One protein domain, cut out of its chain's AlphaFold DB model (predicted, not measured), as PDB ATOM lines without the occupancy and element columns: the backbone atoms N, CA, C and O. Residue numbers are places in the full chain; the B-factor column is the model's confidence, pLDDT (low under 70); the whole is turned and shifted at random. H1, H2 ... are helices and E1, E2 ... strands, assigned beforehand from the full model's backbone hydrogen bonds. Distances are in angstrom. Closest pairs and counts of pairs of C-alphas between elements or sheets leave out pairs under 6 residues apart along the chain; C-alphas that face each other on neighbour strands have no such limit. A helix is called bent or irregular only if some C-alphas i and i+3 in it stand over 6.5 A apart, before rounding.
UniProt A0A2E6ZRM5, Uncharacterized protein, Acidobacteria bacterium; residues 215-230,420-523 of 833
ATOM      1  N   ALA A 215     171.395 167.840 226.303       96.19
ATOM      2  CA  ALA A 215     171.547 166.522 225.707       96.19
ATOM      3  C   ALA A 215     170.712 165.478 226.446       96.19
ATOM      4  O   ALA A 215     170.368 165.647 227.613       96.19
ATOM      5  N   ASP A 216     170.435 164.380 225.753       96.25
ATOM      6  CA  ASP A 216     169.829 163.186 226.327       96.25
ATOM      7  C   ASP A 216     170.705 161.969 226.067       96.25
ATOM      8  O   ASP A 216     171.469 161.922 225.101       96.25
ATOM      9  N   LEU A 217     170.527 160.948 226.894       96.12
ATOM     10  CA  LEU A 217     171.160 159.652 226.739       96.12
ATOM     11  C   LEU A 217     170.119 158.562 226.550       96.12
ATOM     12  O   LEU A 217     169.124 158.510 227.263       96.12
ATOM     13  N   VAL A 218     170.415 157.621 225.665       96.81
ATOM     14  CA  VAL A 218     169.808 156.291 225.668       96.81
ATOM     15  C   VAL A 218     170.809 155.346 226.310       96.81
ATOM     16  O   VAL A 218     171.868 155.100 225.733       96.81
ATOM     17  N   VAL A 219     170.510 154.849 227.509       95.38
ATOM     18  CA  VAL A 219     171.460 154.049 228.301       95.38
ATOM     19  C   VAL A 219     171.164 152.557 228.163       95.38
ATOM     20  O   VAL A 219     170.067 152.087 228.457       95.38
ATOM     21  N   PHE A 220     172.187 151.798 227.783       96.50
ATOM     22  CA  PHE A 220     172.199 150.340 227.740       96.50
ATOM     23  C   PHE A 220     172.989 149.826 228.942       96.50
ATOM     24  O   PHE A 220     174.154 149.457 228.815       96.50
ATOM     25  N   ALA A 221     172.377 149.856 230.126       94.75
ATOM     26  CA  ALA A 221     172.992 149.344 231.349       94.75
ATOM     27  C   ALA A 221     172.877 147.815 231.413       94.75
ATOM     28  O   ALA A 221     171.796 147.276 231.172       94.75
ATOM     29  N   ALA A 222     173.950 147.121 231.798       95.56
ATOM     30  CA  ALA A 222     173.965 145.664 231.964       95.56
ATOM     31  C   ALA A 222     172.832 145.165 232.882       95.56
ATOM     32  O   ALA A 222     172.181 144.164 232.593       95.56
ATOM     33  N   THR A 223     172.503 145.925 233.930       94.62
ATOM     34  CA  THR A 223     171.408 145.625 234.867       94.62
ATOM     35  C   THR A 223     170.047 145.440 234.186       94.62
ATOM     36  O   THR A 223     169.254 144.614 234.636       94.62
ATOM     37  N   ASN A 224     169.795 146.121 233.063       94.38
ATOM     38  CA  ASN A 224     168.546 145.998 232.301       94.38
ATOM     39  C   ASN A 224     168.441 144.662 231.542       94.38
ATOM     40  O   ASN A 224     167.346 144.257 231.154       94.38
ATOM     41  N   PHE A 225     169.562 143.961 231.346       95.94
ATOM     42  CA  PHE A 225     169.644 142.723 230.568       95.94
ATOM     43  C   PHE A 225     169.809 141.471 231.432       95.94
ATOM     44  O   PHE A 225     169.753 140.367 230.899       95.94
ATOM     45  N   VAL A 226     169.938 141.598 232.759       96.50
ATOM     46  CA  VAL A 226     170.120 140.448 233.669       96.50
ATOM     47  C   VAL A 226     168.998 139.416 233.518       96.50
ATOM     48  O   VAL A 226     169.268 138.222 233.490       96.50
ATOM     49  N   ARG A 227     167.745 139.861 233.341       96.06
ATOM     50  CA  ARG A 227     166.586 138.966 233.140       96.06
ATOM     51  C   ARG A 227     166.586 138.237 231.792       96.06
ATOM     52  O   ARG A 227     165.840 137.281 231.634       96.06
ATOM     53  N   GLN A 228     167.374 138.705 230.826       95.94
ATOM     54  CA  GLN A 228     167.495 138.098 229.497       95.94
ATOM     55  C   GLN A 228     168.643 137.083 229.427       95.94
ATOM     56  O   GLN A 228     168.758 136.366 228.436       95.94
ATOM     57  N   VAL A 229     169.500 137.013 230.454       97.12
ATOM     58  CA  VAL A 229     170.600 136.047 230.499       97.12
ATOM     59  C   VAL A 229     170.028 134.651 230.768       97.12
ATOM     60  O   VAL A 229     169.395 134.451 231.807       97.12
ATOM     61  N   PRO A 230     170.249 133.665 229.876       94.44
ATOM     62  CA  PRO A 230     169.760 132.312 230.089       94.44
ATOM     63  C   PRO A 230     170.533 131.659 231.234       94.44
ATOM     64  O   PRO A 230     171.724 131.374 231.114       94.44
ATOM     65  N   ARG A 420     176.199 136.067 234.974       97.06
ATOM     66  CA  ARG A 420     175.109 137.037 234.803       97.06
ATOM     67  C   ARG A 420     175.652 138.441 234.550       97.06
ATOM     68  O   ARG A 420     175.127 139.133 233.681       97.06
ATOM     69  N   GLY A 421     176.699 138.858 235.259       95.81
ATOM     70  CA  GLY A 421     177.347 140.157 235.077       95.81
ATOM     71  C   GLY A 421     177.941 140.330 233.677       95.81
ATOM     72  O   GLY A 421     177.583 141.268 232.968       95.81
ATOM     73  N   GLU A 422     178.793 139.401 233.245       96.81
ATOM     74  CA  GLU A 422     179.462 139.467 231.940       96.81
ATOM     75  C   GLU A 422     178.489 139.266 230.775       96.81
ATOM     76  O   GLU A 422     178.522 140.031 229.812       96.81
ATOM     77  N   SER A 423     177.569 138.302 230.875       97.31
ATOM     78  CA  SER A 423     176.599 138.038 229.803       97.31
ATOM     79  C   SER A 423     175.600 139.180 229.647       97.31
ATOM     80  O   SER A 423     175.240 139.543 228.529       97.31
ATOM     81  N   SER A 424     175.153 139.785 230.753       97.38
ATOM     82  CA  SER A 424     174.264 140.948 230.682       97.38
ATOM     83  C   SER A 424     174.979 142.181 230.123       97.38
ATOM     84  O   SER A 424     174.377 142.930 229.351       97.38
ATOM     85  N   LEU A 425     176.269 142.359 230.427       97.06
ATOM     86  CA  LEU A 425     177.103 143.377 229.795       97.06
ATOM     87  C   LEU A 425     177.254 143.121 228.292       97.06
ATOM     88  O   LEU A 425     177.040 144.036 227.502       97.06
ATOM     89  N   GLU A 426     177.570 141.895 227.878       96.94
ATOM     90  CA  GLU A 426     177.691 141.537 226.460       96.94
ATOM     91  C   GLU A 426     176.385 141.806 225.700       96.94
ATOM     92  O   GLU A 426     176.406 142.428 224.635       96.94
ATOM     93  N   LEU A 427     175.237 141.429 226.277       97.56
ATOM     94  CA  LEU A 427     173.918 141.741 225.725       97.56
ATOM     95  C   LEU A 427     173.676 143.250 225.629       97.56
ATOM     96  O   LEU A 427     173.202 143.721 224.595       97.56
ATOM     97  N   ALA A 428     174.024 144.021 226.662       97.06
ATOM     98  CA  ALA A 428     173.885 145.474 226.649       97.06
ATOM     99  C   ALA A 428     174.717 146.119 225.531       97.06
ATOM    100  O   ALA A 428     174.207 146.949 224.775       97.06
ATOM    101  N   LEU A 429     175.976 145.695 225.381       97.56
ATOM    102  CA  LEU A 429     176.874 146.166 224.328       97.56
ATOM    103  C   LEU A 429     176.364 145.778 222.938       97.56
ATOM    104  O   LEU A 429     176.345 146.613 222.035       97.56
ATOM    105  N   LYS A 430     175.928 144.527 222.763       97.75
ATOM    106  CA  LYS A 430     175.383 144.023 221.499       97.75
ATOM    107  C   LYS A 430     174.131 144.799 221.088       97.75
ATOM    108  O   LYS A 430     174.065 145.286 219.962       97.75
ATOM    109  N   ASN A 431     173.176 144.954 222.002       97.69
ATOM    110  CA  ASN A 431     171.927 145.664 221.739       97.69
ATOM    111  C   ASN A 431     172.162 147.155 221.488       97.69
ATOM    112  O   ASN A 431     171.582 147.710 220.561       97.69
ATOM    113  N   GLY A 432     173.057 147.795 222.243       97.44
ATOM    114  CA  GLY A 432     173.395 149.200 222.031       97.44
ATOM    115  C   GLY A 432     174.085 149.464 220.690       97.44
ATOM    116  O   GLY A 432     173.711 150.399 219.977       97.44
ATOM    117  N   ARG A 433     175.032 148.601 220.290       97.94
ATOM    118  CA  ARG A 433     175.684 148.669 218.969       97.94
ATOM    119  C   ARG A 433     174.703 148.434 217.822       97.94
ATOM    120  O   ARG A 433     174.826 149.097 216.799       97.94
ATOM    121  N   ALA A 434     173.744 147.523 217.991       97.50
ATOM    122  CA  ALA A 434     172.703 147.270 216.996       97.50
ATOM    123  C   ALA A 434     171.676 148.413 216.918       97.50
ATOM    124  O   ALA A 434     171.196 148.739 215.837       97.50
ATOM    125  N   PHE A 435     171.354 149.046 218.049       98.00
ATOM    126  CA  PHE A 435     170.356 150.110 218.114       98.00
ATOM    127  C   PHE A 435     170.841 151.437 217.526       98.00
ATOM    128  O   PHE A 435     170.079 152.099 216.828       98.00
ATOM    129  N   ALA A 436     172.092 151.836 217.784       97.12
ATOM    130  CA  ALA A 436     172.625 153.125 217.336       97.12
ATOM    131  C   ALA A 436     172.419 153.423 215.829       97.12
ATOM    132  O   ALA A 436     171.885 154.492 215.528       97.12
ATOM    133  N   PRO A 437     172.765 152.530 214.874       96.69
ATOM    134  CA  PRO A 437     172.530 152.794 213.453       96.69
ATOM    135  C   PRO A 437     171.037 152.867 213.100       96.69
ATOM    136  O   PRO A 437     170.646 153.754 212.347       96.69
ATOM    137  N   VAL A 438     170.192 152.014 213.696       97.12
ATOM    138  CA  VAL A 438     168.729 152.030 213.483       97.12
ATOM    139  C   VAL A 438     168.117 153.342 213.970       97.12
ATOM    140  O   VAL A 438     167.233 153.900 213.320       97.12
ATOM    141  N   LEU A 439     168.589 153.851 215.109       96.31
ATOM    142  CA  LEU A 439     168.153 155.135 215.641       96.31
ATOM    143  C   LEU A 439     168.505 156.277 214.682       96.31
ATOM    144  O   LEU A 439     167.643 157.100 214.384       96.31
ATOM    145  N   VAL A 440     169.747 156.312 214.187       94.25
ATOM    146  CA  VAL A 440     170.201 157.327 213.225       94.25
ATOM    147  C   VAL A 440     169.381 157.266 211.937       94.25
ATOM    148  O   VAL A 440     168.881 158.294 211.492       94.25
ATOM    149  N   GLU A 441     169.194 156.075 211.368       95.31
ATOM    150  CA  GLU A 441     168.420 155.868 210.140       95.31
ATOM    151  C   GLU A 441     166.973 156.359 210.286       95.31
ATOM    152  O   GLU A 441     166.501 157.154 209.475       95.31
ATOM    153  N   ARG A 442     166.278 155.953 211.356       96.31
ATOM    154  CA  ARG A 442     164.868 156.317 211.568       96.31
ATOM    155  C   ARG A 442     164.667 157.796 211.877       96.31
ATOM    156  O   ARG A 442     163.689 158.376 211.411       96.31
ATOM    157  N   VAL A 443     165.580 158.411 212.631       94.38
ATOM    158  CA  VAL A 443     165.536 159.857 212.893       94.38
ATOM    159  C   VAL A 443     165.814 160.645 211.611       94.38
ATOM    160  O   VAL A 443     165.109 161.612 211.332       94.38
ATOM    161  N   ASN A 444     166.758 160.197 210.776       90.75
ATOM    162  CA  ASN A 444     166.997 160.793 209.457       90.75
ATOM    163  C   ASN A 444     165.806 160.604 208.500       90.75
ATOM    164  O   ASN A 444     165.572 161.458 207.649       90.75
ATOM    165  N   ALA A 445     165.021 159.535 208.669       94.81
ATOM    166  CA  ALA A 445     163.756 159.314 207.966       94.81
ATOM    167  C   ALA A 445     162.574 160.141 208.527       94.81
ATOM    168  O   ALA A 445     161.434 159.944 208.114       94.81
ATOM    169  N   GLY A 446     162.820 161.055 209.474       94.88
ATOM    170  CA  GLY A 446     161.820 161.978 210.017       94.88
ATOM    171  C   GLY A 446     161.036 161.464 211.229       94.88
ATOM    172  O   GLY A 446     160.157 162.172 211.719       94.88
ATOM    173  N   GLN A 447     161.333 160.268 211.754       96.81
ATOM    174  CA  GLN A 447     160.709 159.800 212.998       96.81
ATOM    175  C   GLN A 447     161.261 160.565 214.206       96.81
ATOM    176  O   GLN A 447     162.451 160.877 214.276       96.81
ATOM    177  N   SER A 448     160.415 160.830 215.206       94.94
ATOM    178  CA  SER A 448     160.887 161.458 216.445       94.94
ATOM    179  C   SER A 448     161.793 160.500 217.227       94.94
ATOM    180  O   SER A 448     161.511 159.301 217.333       94.94
ATOM    181  N   PHE A 449     162.864 161.022 217.820       95.25
ATOM    182  CA  PHE A 449     163.782 160.239 218.653       95.25
ATOM    183  C   PHE A 449     163.047 159.519 219.792       95.25
ATOM    184  O   PHE A 449     163.314 158.350 220.060       95.25
ATOM    185  N   GLU A 450     162.082 160.195 220.417       95.56
ATOM    186  CA  GLU A 450     161.228 159.666 221.474       95.56
ATOM    187  C   GLU A 450     160.417 158.466 220.971       95.56
ATOM    188  O   GLU A 450     160.433 157.418 221.615       95.56
ATOM    189  N   SER A 451     159.793 158.566 219.789       96.56
ATOM    190  CA  SER A 451     159.041 157.445 219.203       96.56
ATOM    191  C   SER A 451     159.921 156.235 218.882       96.56
ATOM    192  O   SER A 451     159.505 155.101 219.115       96.56
ATOM    193  N   VAL A 452     161.155 156.450 218.408       97.50
ATOM    194  CA  VAL A 452     162.084 155.351 218.104       97.50
ATOM    195  C   VAL A 452     162.557 154.675 219.393       97.50
ATOM    196  O   VAL A 452     162.572 153.445 219.472       97.50
ATOM    197  N   CYS A 453     162.887 155.458 220.426       96.69
ATOM    198  CA  CYS A 453     163.277 154.932 221.735       96.69
ATOM    199  C   CYS A 453     162.127 154.168 222.409       96.69
ATOM    200  O   CYS A 453     162.336 153.075 222.936       96.69
ATOM    201  N   GLN A 454     160.901 154.696 222.334       95.81
ATOM    202  CA  GLN A 454     159.705 154.045 222.867       95.81
ATOM    203  C   GLN A 454     159.406 152.728 222.136       95.81
ATOM    204  O   GLN A 454     159.160 151.715 222.792       95.81
ATOM    205  N   ALA A 455     159.500 152.704 220.801       95.81
ATOM    206  CA  ALA A 455     159.319 151.487 220.007       95.81
ATOM    207  C   ALA A 455     160.364 150.409 220.345       95.81
ATOM    208  O   ALA A 455     160.038 149.223 220.401       95.81
ATOM    209  N   ALA A 456     161.604 150.816 220.627       95.38
ATOM    210  CA  ALA A 456     162.679 149.924 221.059       95.38
ATOM    211  C   ALA A 456     162.659 149.602 222.566       95.38
ATOM    212  O   ALA A 456     163.486 148.814 223.026       95.38
ATOM    213  N   LYS A 457     161.723 150.182 223.335       94.75
ATOM    214  CA  LYS A 457     161.603 150.033 224.796       94.75
ATOM    215  C   LYS A 457     162.896 150.387 225.547       94.75
ATOM    216  O   LYS A 457     163.225 149.760 226.553       94.75
ATOM    217  N   VAL A 458     163.633 151.386 225.060       94.56
ATOM    218  CA  VAL A 458     164.863 151.884 225.696       94.56
ATOM    219  C   VAL A 458     164.587 153.168 226.471       94.56
ATOM    220  O   VAL A 458     163.811 154.021 226.041       94.56
ATOM    221  N   TRP A 459     165.214 153.300 227.640       88.81
ATOM    222  CA  TRP A 459     164.998 154.437 228.530       88.81
ATOM    223  C   TRP A 459     165.837 155.646 228.105       88.81
ATOM    224  O   TRP A 459     167.054 155.534 227.922       88.81
ATOM    225  N   VAL A 460     165.187 156.807 228.004       94.88
ATOM    226  CA  VAL A 460     165.836 158.094 227.732       94.88
ATOM    227  C   VAL A 460     166.102 158.812 229.054       94.88
ATOM    228  O   VAL A 460     165.179 159.086 229.819       94.88
ATOM    229  N   VAL A 461     167.364 159.136 229.325       94.75
ATOM    230  CA  VAL A 461     167.793 159.921 230.487       94.75
ATOM    231  C   VAL A 461     168.120 161.343 230.024       94.75
ATOM    232  O   VAL A 461     169.106 161.517 229.301       94.75
ATOM    233  N   PRO A 462     167.343 162.368 230.413       94.94
ATOM    234  CA  PRO A 462     167.723 163.749 230.151       94.94
ATOM    235  C   PRO A 462     168.941 164.123 230.999       94.94
ATOM    236  O   PRO A 462     168.987 163.820 232.194       94.94
ATOM    237  N   LEU A 463     169.929 164.781 230.392       95.62
ATOM    238  CA  LEU A 463     171.088 165.274 231.127       95.62
ATOM    239  C   LEU A 463     170.823 166.673 231.692       95.62
ATOM    240  O   LEU A 463     170.198 167.501 231.021       95.62
ATOM    241  N   PRO A 464     171.341 166.983 232.897       95.12
ATOM    242  CA  PRO A 464     171.505 168.356 233.333       95.12
ATOM    243  C   PRO A 464     172.300 169.119 232.285       95.12
ATOM    244  O   PRO A 464     173.235 168.585 231.686       95.12
ATOM    245  N   ARG A 465     171.945 170.384 232.085       94.12
ATOM    246  CA  ARG A 465     172.706 171.265 231.209       94.12
ATOM    247  C   ARG A 465     174.155 171.340 231.688       94.12
ATOM    248  O   ARG A 465     174.397 171.538 232.876       94.12
ATOM    249  N   PHE A 466     175.097 171.202 230.765       95.06
ATOM    250  CA  PHE A 466     176.528 171.170 231.076       95.06
ATOM    251  C   PHE A 466     177.335 172.022 230.105       95.06
ATOM    252  O   PHE A 466     176.821 172.463 229.078       95.06
ATOM    253  N   THR A 467     178.604 172.243 230.436       94.69
ATOM    254  CA  THR A 467     179.584 172.909 229.563       94.69
ATOM    255  C   THR A 467     180.764 171.983 229.265       94.69
ATOM    256  O   THR A 467     180.912 170.956 229.929       94.69
ATOM    257  N   LEU A 468     181.615 172.314 228.289       91.19
ATOM    258  CA  LEU A 468     182.826 171.522 228.006       91.19
ATOM    259  C   LEU A 468     183.911 171.680 229.084       91.19
ATOM    260  O   LEU A 468     184.722 170.774 229.248       91.19
ATOM    261  N   GLY A 469     183.912 172.797 229.815       89.12
ATOM    262  CA  GLY A 469     184.881 173.099 230.875       89.12
ATOM    263  C   GLY A 469     184.475 172.661 232.280       89.12
ATOM    264  O   GLY A 469     185.216 172.875 233.240       89.12
ATOM    265  N   GLN A 470     183.284 172.086 232.436       92.50
ATOM    266  CA  GLN A 470     182.760 171.656 233.728       92.50
ATOM    267  C   GLN A 470     183.486 170.398 234.234       92.50
ATOM    268  O   GLN A 470     183.631 169.429 233.496       92.50
ATOM    269  N   ALA A 471     183.932 170.404 235.496       89.44
ATOM    270  CA  ALA A 471     184.724 169.310 236.070       89.44
ATOM    271  C   ALA A 471     183.876 168.114 236.552       89.44
ATOM    272  O   ALA A 471     184.289 166.965 236.408       89.44
ATOM    273  N   ASP A 472     182.687 168.376 237.097       92.19
ATOM    274  CA  ASP A 472     181.735 167.378 237.593       92.19
ATOM    275  C   ASP A 472     180.291 167.874 237.413       92.19
ATOM    276  O   ASP A 472     180.070 169.029 237.065       92.19
ATOM    277  N   TRP A 473     179.286 167.025 237.635       89.94
ATOM    278  CA  TRP A 473     177.874 167.407 237.481       89.94
ATOM    279  C   TRP A 473     177.353 168.389 238.550       89.94
ATOM    280  O   TRP A 473     176.249 168.908 238.406       89.94
ATOM    281  N   GLY A 474     178.136 168.680 239.590       89.88
ATOM    282  CA  GLY A 474     177.720 169.407 240.785       89.88
ATOM    283  C   GLY A 474     177.001 168.517 241.804       89.88
ATOM    284  O   GLY A 474     176.433 167.478 241.473       89.88
ATOM    285  N   THR A 475     176.982 168.948 243.067       85.75
ATOM    286  CA  THR A 475     176.381 168.202 244.194       85.75
ATOM    287  C   THR A 475     174.866 168.032 244.094       85.75
ATOM    288  O   THR A 475     174.307 167.149 244.736       85.75
ATOM    289  N   ASN A 476     174.201 168.882 243.308       84.62
ATOM    290  CA  ASN A 476     172.743 168.916 243.188       84.62
ATOM    291  C   ASN A 476     172.235 168.183 241.939       84.62
ATOM    292  O   ASN A 476     171.029 168.160 241.695       84.62
ATOM    293  N   ALA A 477     173.131 167.630 241.119       82.44
ATOM    294  CA  ALA A 477     172.714 166.855 239.965       82.44
ATOM    295  C   ALA A 477     172.128 165.506 240.404       82.44
ATOM    296  O   ALA A 477     172.613 164.903 241.366       82.44
ATOM    297  N   PRO A 478     171.101 164.997 239.697       82.31
ATOM    298  CA  PRO A 478     170.630 163.638 239.917       82.31
ATOM    299  C   PRO A 478     171.792 162.649 239.731       82.31
ATOM    300  O   PRO A 478     172.698 162.920 238.938       82.31
ATOM    301  N   PRO A 479     171.789 161.500 240.431       82.56
ATOM    302  CA  PRO A 479     172.824 160.489 240.277       82.56
ATOM    303  C   PRO A 479     172.819 159.974 238.834       82.56
ATOM    304  O   PRO A 479     171.955 159.196 238.430       82.56
ATOM    305  N   LEU A 480     173.774 160.451 238.040       82.44
ATOM    306  CA  LEU A 480     173.953 160.029 236.660       82.44
ATOM    307  C   LEU A 480     174.915 158.844 236.609       82.44
ATOM    308  O   LEU A 480     175.932 158.848 237.304       82.44
ATOM    309  N   PRO A 481     174.665 157.855 235.738       81.06
ATOM    310  CA  PRO A 481     175.522 156.680 235.617       81.06
ATOM    311  C   PRO A 481     176.869 156.974 234.930       81.06
ATOM    312  O   PRO A 481     177.629 156.047 234.670       81.06
ATOM    313  N   LEU A 482     177.164 158.235 234.589       90.31
ATOM    314  CA  LEU A 482     178.315 158.621 233.774       90.31
ATOM    315  C   LEU A 482     179.022 159.862 234.330       90.31
ATOM    316  O   LEU A 482     178.348 160.838 234.661       90.31
ATOM    317  N   PRO A 483     180.366 159.894 234.345       92.62
ATOM    318  CA  PRO A 483     181.126 161.121 234.578       92.62
ATOM    319  C   PRO A 483     180.903 162.154 233.461       92.62
ATOM    320  O   PRO A 483     180.827 161.790 232.285       92.62
ATOM    321  N   VAL A 484     180.883 163.449 233.805       93.94
ATOM    322  CA  VAL A 484     180.689 164.546 232.831       93.94
ATOM    323  C   VAL A 484     181.732 164.521 231.709       93.94
ATOM    324  O   VAL A 484     181.388 164.723 230.548       93.94
ATOM    325  N   GLY A 485     182.975 164.136 232.020       92.56
ATOM    326  CA  GLY A 485     184.059 164.016 231.040       92.56
ATOM    327  C   GLY A 485     183.781 163.020 229.907       92.56
ATOM    328  O   GLY A 485     184.203 163.243 228.773       92.56
ATOM    329  N   VAL A 486     183.033 161.944 230.177       94.44
ATOM    330  CA  VAL A 486     182.649 160.951 229.154       94.44
ATOM    331  C   VAL A 486     181.582 161.522 228.214       94.44
ATOM    332  O   VAL A 486     181.615 161.300 227.003       94.44
ATOM    333  N   VAL A 487     180.652 162.308 228.755       95.81
ATOM    334  CA  VAL A 487     179.636 163.012 227.963       95.81
ATOM    335  C   VAL A 487     180.289 164.101 227.113       95.81
ATOM    336  O   VAL A 487     180.052 164.162 225.907       95.81
ATOM    337  N   GLN A 488     181.166 164.915 227.706       94.06
ATOM    338  CA  GLN A 488     181.905 165.967 227.007       94.06
ATOM    339  C   GLN A 488     182.711 165.400 225.833       94.06
ATOM    340  O   GLN A 488     182.581 165.890 224.714       94.06
ATOM    341  N   SER A 489     183.482 164.327 226.046       91.06
ATOM    342  CA  SER A 489     184.277 163.703 224.979       91.06
ATOM    343  C   SER A 489     183.421 163.132 223.843       91.06
ATOM    344  O   SER A 489     183.855 163.154 222.691       91.06
ATOM    345  N   THR A 490     182.189 162.702 224.142       94.50
ATOM    346  CA  THR A 490     181.207 162.243 223.145       94.50
ATOM    347  C   THR A 490     180.606 163.401 222.345       94.50
ATOM    348  O   THR A 490     180.375 163.268 221.146       94.50
ATOM    349  N   VAL A 491     180.384 164.553 222.982       93.44
ATOM    350  CA  VAL A 491     179.818 165.756 222.346       93.44
ATOM    351  C   VAL A 491     180.831 166.444 221.433       93.44
ATOM    352  O   VAL A 491     180.457 166.969 220.389       93.44
ATOM    353  N   LEU A 492     182.122 166.414 221.778       89.00
ATOM    354  CA  LEU A 492     183.184 167.058 221.000       89.00
ATOM    355  C   LEU A 492     183.184 166.743 219.488       89.00
ATOM    356  O   LEU A 492     183.336 167.684 218.708       89.00
ATOM    357  N   PRO A 493     183.087 165.482 219.018       87.88
ATOM    358  CA  PRO A 493     182.998 165.170 217.584       87.88
ATOM    359  C   PRO A 493     181.653 165.544 216.949       87.88
ATOM    360  O   PRO A 493     181.531 165.550 215.728       87.88
ATOM    361  N   MET A 494     180.638 165.867 217.750       89.50
ATOM    362  CA  MET A 494     179.319 166.271 217.261       89.50
ATOM    363  C   MET A 494     179.251 167.770 216.949       89.50
ATOM    364  O   MET A 494     178.245 168.218 216.397       89.50
ATOM    365  N   LEU A 495     180.303 168.542 217.247       84.69
ATOM    366  CA  LEU A 495     180.347 169.991 217.025       84.69
ATOM    367  C   LEU A 495     180.491 170.388 215.543       84.69
ATOM    368  O   LEU A 495     180.199 171.534 215.219       84.69
ATOM    369  N   ASP A 496     180.878 169.456 214.664       76.56
ATOM    370  CA  ASP A 496     181.307 169.673 213.266       76.56
ATOM    371  C   ASP A 496     180.172 170.050 212.290       76.56
ATOM    372  O   ASP A 496     180.312 169.946 211.075       76.56
ATOM    373  N   GLY A 497     178.997 170.442 212.771       64.62
ATOM    374  CA  GLY A 497     177.933 170.945 211.907       64.62
ATOM    375  C   GLY A 497     176.752 171.491 212.682       64.62
ATOM    376  O   GLY A 497     176.797 171.504 213.909       64.62
ATOM    377  N   GLY A 498     175.780 172.005 211.918       63.41
ATOM    378  CA  GLY A 498     174.750 172.974 212.315       63.41
ATOM    379  C   GLY A 498     173.978 172.714 213.612       63.41
ATOM    380  O   GLY A 498     174.128 171.701 214.280       63.41
ATOM    381  N   GLU A 499     173.081 173.642 213.946       57.88
ATOM    382  CA  GLU A 499     172.260 173.621 215.173       57.88
ATOM    383  C   GLU A 499     171.249 172.457 215.258       57.88
ATOM    384  O   GLU A 499     170.481 172.381 216.217       57.88
ATOM    385  N   THR A 500     171.214 171.552 214.275       63.31
ATOM    386  CA  THR A 500     170.274 170.431 214.258       63.31
ATOM    387  C   THR A 500     170.648 169.365 215.285       63.31
ATOM    388  O   THR A 500     171.818 169.154 215.610       63.31
ATOM    389  N   SER A 501     169.628 168.681 215.811       74.69
ATOM    390  CA  SER A 501     169.836 167.595 216.763       74.69
ATOM    391  C   SER A 501     170.710 166.506 216.145       74.69
ATOM    392  O   SER A 501     170.467 166.059 215.025       74.69
ATOM    393  N   ARG A 502     171.743 166.089 216.880       87.31
ATOM    394  CA  ARG A 502     172.718 165.090 216.432       87.31
ATOM    395  C   ARG A 502     172.718 163.893 217.354       87.31
ATOM    396  O   ARG A 502     172.509 164.028 218.558       87.31
ATOM    397  N   LEU A 503     173.015 162.737 216.781       94.31
ATOM    398  CA  LEU A 503     173.159 161.479 217.494       94.31
ATOM    399  C   LEU A 503     174.616 161.028 217.434       94.31
ATOM    400  O   LEU A 503     175.257 161.127 216.388       94.31
ATOM    401  N   SER A 504     175.142 160.554 218.556       95.25
ATOM    402  CA  SER A 504     176.432 159.875 218.585       95.25
ATOM    403  C   SER A 504     176.302 158.449 218.038       95.25
ATOM    404  O   SER A 504     175.210 157.889 217.951       95.25
ATOM    405  N   GLY A 505     177.437 157.810 217.753       95.12
ATOM    406  CA  GLY A 505     177.487 156.347 217.726       95.12
ATOM    407  C   GLY A 505     177.275 155.752 219.126       95.12
ATOM    408  O   GLY A 505     177.134 156.478 220.114       95.12
ATOM    409  N   PHE A 506     177.288 154.422 219.223       97.44
ATOM    410  CA  PHE A 506     177.286 153.748 220.520       97.44
ATOM    411  C   PHE A 506     178.630 153.940 221.234       97.44
ATOM    412  O   PHE A 506     179.676 153.547 220.712       97.44
ATOM    413  N   VAL A 507     178.597 154.514 222.435       96.75
ATOM    414  CA  VAL A 507     179.768 154.733 223.288       96.75
ATOM    415  C   VAL A 507     179.766 153.697 224.405       96.75
ATOM    416  O   VAL A 507     178.854 153.651 225.227       96.75
ATOM    417  N   GLN A 508     180.794 152.854 224.433       96.50
ATOM    418  CA  GLN A 508     180.964 151.823 225.452       96.50
ATOM    419  C   GLN A 508     181.566 152.411 226.735       96.50
ATOM    420  O   GLN A 508     182.545 153.152 226.682       96.50
ATOM    421  N   VAL A 509     181.010 152.033 227.888       95.12
ATOM    422  CA  VAL A 509     181.500 152.413 229.223       95.12
ATOM    423  C   VAL A 509     181.521 151.199 230.160       95.12
ATOM    424  O   VAL A 509     180.875 150.189 229.868       95.12
ATOM    425  N   PRO A 510     182.237 151.246 231.300       92.75
ATOM    426  CA  PRO A 510     182.117 150.201 232.313       92.75
ATOM    427  C   PRO A 510     180.647 149.991 232.713       92.75
ATOM    428  O   PRO A 510     179.951 150.942 233.053       92.75
ATOM    429  N   GLY A 511     180.163 148.749 232.629       92.81
ATOM    430  CA  GLY A 511     178.771 148.403 232.948       92.81
ATOM    431  C   GLY A 511     177.757 148.573 231.807       92.81
ATOM    432  O   GLY A 511     176.574 148.311 232.026       92.81
ATOM    433  N   GLY A 512     178.181 148.957 230.595       96.00
ATOM    434  CA  GLY A 512     177.296 148.988 229.430       96.00
ATOM    435  C   GLY A 512     177.736 149.959 228.341       96.00
ATOM    436  O   GLY A 512     178.880 149.973 227.894       96.00
ATOM    437  N   GLY A 513     176.806 150.788 227.893       96.69
ATOM    438  CA  GLY A 513     177.095 151.876 226.970       96.69
ATOM    439  C   GLY A 513     175.899 152.786 226.775       96.69
ATOM    440  O   GLY A 513     174.849 152.591 227.390       96.69
ATOM    441  N   PHE A 514     176.047 153.788 225.924       97.50
ATOM    442  CA  PHE A 514     174.974 154.728 225.637       97.50
ATOM    443  C   PHE A 514     175.034 155.267 224.210       97.50
ATOM    444  O   PHE A 514     176.056 155.182 223.530       97.50
ATOM    445  N   VAL A 515     173.920 155.847 223.776       97.44
ATOM    446  CA  VAL A 515     173.845 156.728 222.606       97.44
ATOM    447  C   VAL A 515     173.435 158.110 223.097       97.44
ATOM    448  O   VAL A 515     172.463 158.232 223.839       97.44
ATOM    449  N   LEU A 516     174.181 159.142 222.722       97.19
ATOM    450  CA  LEU A 516     173.925 160.521 223.123       97.19
ATOM    451  C   LEU A 516     173.192 161.261 222.008       97.19
ATOM    452  O   LEU A 516     173.634 161.263 220.859       97.19
ATOM    453  N   ARG A 517     172.100 161.938 222.360       96.44
ATOM    454  CA  ARG A 517     171.450 162.939 221.516       96.44
ATOM    455  C   ARG A 517     171.836 164.324 222.002       96.44
ATOM    456  O   ARG A 517     171.426 164.729 223.085       96.44
ATOM    457  N   LEU A 518     172.552 165.080 221.181       95.12
ATOM    458  CA  LEU A 518     172.726 166.507 221.408       95.12
ATOM    459  C   LEU A 518     171.458 167.214 220.915       95.12
ATOM    460  O   LEU A 518     171.156 167.185 219.720       95.12
ATOM    461  N   LYS A 519     170.682 167.791 221.837       93.56
ATOM    462  CA  LYS A 519     169.423 168.480 221.517       93.56
ATOM    463  C   LYS A 519     169.692 169.877 221.003       93.56
ATOM    464  O   LYS A 519     169.216 170.251 219.938       93.56
ATOM    465  N   LYS A 520     170.410 170.650 221.815       91.38
ATOM    466  CA  LYS A 520     170.591 172.076 221.598       91.38
ATOM    467  C   LYS A 520     171.916 172.535 222.170       91.38
ATOM    468  O   LYS A 520     172.363 172.076 223.221       91.38
ATOM    469  N   ARG A 521     172.502 173.490 221.465       90.12
ATOM    470  CA  ARG A 521     173.634 174.284 221.913       90.12
ATOM    471  C   ARG A 521     173.115 175.663 222.251       90.12
ATOM    472  O   ARG A 521     172.421 176.283 221.446       90.12
ATOM    473  N   HIS A 522     173.423 176.132 223.441       86.00
ATOM    474  CA  HIS A 522     173.210 177.519 223.795       86.00
ATOM    475  C   HIS A 522     174.563 178.192 223.665       86.00
ATOM    476  O   HIS A 522     175.543 177.723 224.246       86.00
ATOM    477  N   GLY A 523     174.614 179.283 222.897       80.44
ATOM    478  CA  GLY A 523     175.792 180.141 222.882       80.44
ATOM    479  C   GLY A 523     176.196 180.529 224.306       80.44
ATOM    480  O   GLY A 523     175.416 180.407 225.255       80.44
TER     481      GLY A 523
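Overview. This is residues 215 to 230 and 420 to 523 of the 833 residues of an uncharacterized protein of Acidobacteria bacterium (UniProt A0A2E6ZRM5). A small, strongly twisted sheet of four strands has the long pair E1 and E4 as its core; the bent helix H2 packs its first arm, H2a, on one face of the sheet at one end of that pair. H2's second arm, H2b, leads off, H3 folds back from it toward edge strand E2, H1 sits at the end of E1, and H4 packs beside E4, reached by a long loop, residues 463 to 483. The printed part has 120 residues, with four named helices and four named strands in the order E1, H1, H2, H3, E2, H4, E3, E4; the sheet runs E2, E1, E4, E3, antiparallel throughout, and the class is mixed, helices and strands. It is compact, with a radius of gyration of the C-alphas of 14.5 A, and spans 49 by 38 by 21 A, only just flat.

Along the chain. E1, residues 215 to 221, begins with C-alpha 215 at (171.547, 166.522, 225.707) and is 18.1 A long. H1 is residues 222 to 228 and irregular, with C-alphas 224 and 227 7.3 A apart. H2, residues 420 to 444, was assigned as one helix by its hydrogen bonds but is bent, with C-alphas 434 and 437 6.6 A apart; its arms are H2a, residues 420 to 434, 20.7 A, and H2b, residues 437 to 444, 10.5 A. H3 is residues 449 to 455 and E2 residues 460 to 462. H4, residues 484 to 495, 16.7 A, is only just irregular, with C-alphas 490 and 493 6.53 A apart. E3 is residues 507 to 509. E4, residues 512 to 522, 29.4 A, bends by 56 degrees at residue 519 and ends with C-alpha 522 at (173.210, 177.519, 223.795).

Arrangement. E1 and E4 are antiparallel at 175 degrees, with N 218 and O 515 2.8 A apart, within hydrogen-bond range. E2 pairs with E1 through N 461 and O 217, 2.8 A. E3 and E4 form a hairpin, with N 507 and O 514 at 2.8 A. H2a and H4 are on opposite faces of the sheet, three layers with helices on both faces. H2a has a height over the sheet of 7.1 A and runs along the strands, at 9 degrees to E4 on the local plane; its closest C-alpha pair with E4 is Leu 425 and Gly 512, 5.6 A. H4 has a height of 2.4 A, at the sheet's level; the closest C-alphas of H4 and E4 are those of Val 491 and Leu 518, 7.2 A. H1 touches H2a about perpendicular, at 80 degrees, closest at the C-alphas of Ala 222 and Leu 425, 4.4 A. H2b touches H3 at a steep tilt of 53 degrees, opposite ways, closest at the C-alphas of Val 443 and Phe 449, 6.0 A. H3 only grazes the sheet with residues 449 to 454. In H2a, H2b and H3 every O i to N i+4 pair is within hydrogen-bond range; H4 has 5 of 8, and H1 1 of 3, beside 2 of 4 O i to N i+3 pairs.

Size, cuts and confidence. The C-alphas farthest apart are those of Pro 230 and Gly 523, 48.7 A. Residues 231 to 419 are not printed, and C-alphas 230 and 420 are 8.6 A apart across the cut. The links E2 to H4 and H4 to E3 are long. Mean pLDDT of the printed part is 92.5, and residues 497 to 500 are under 70.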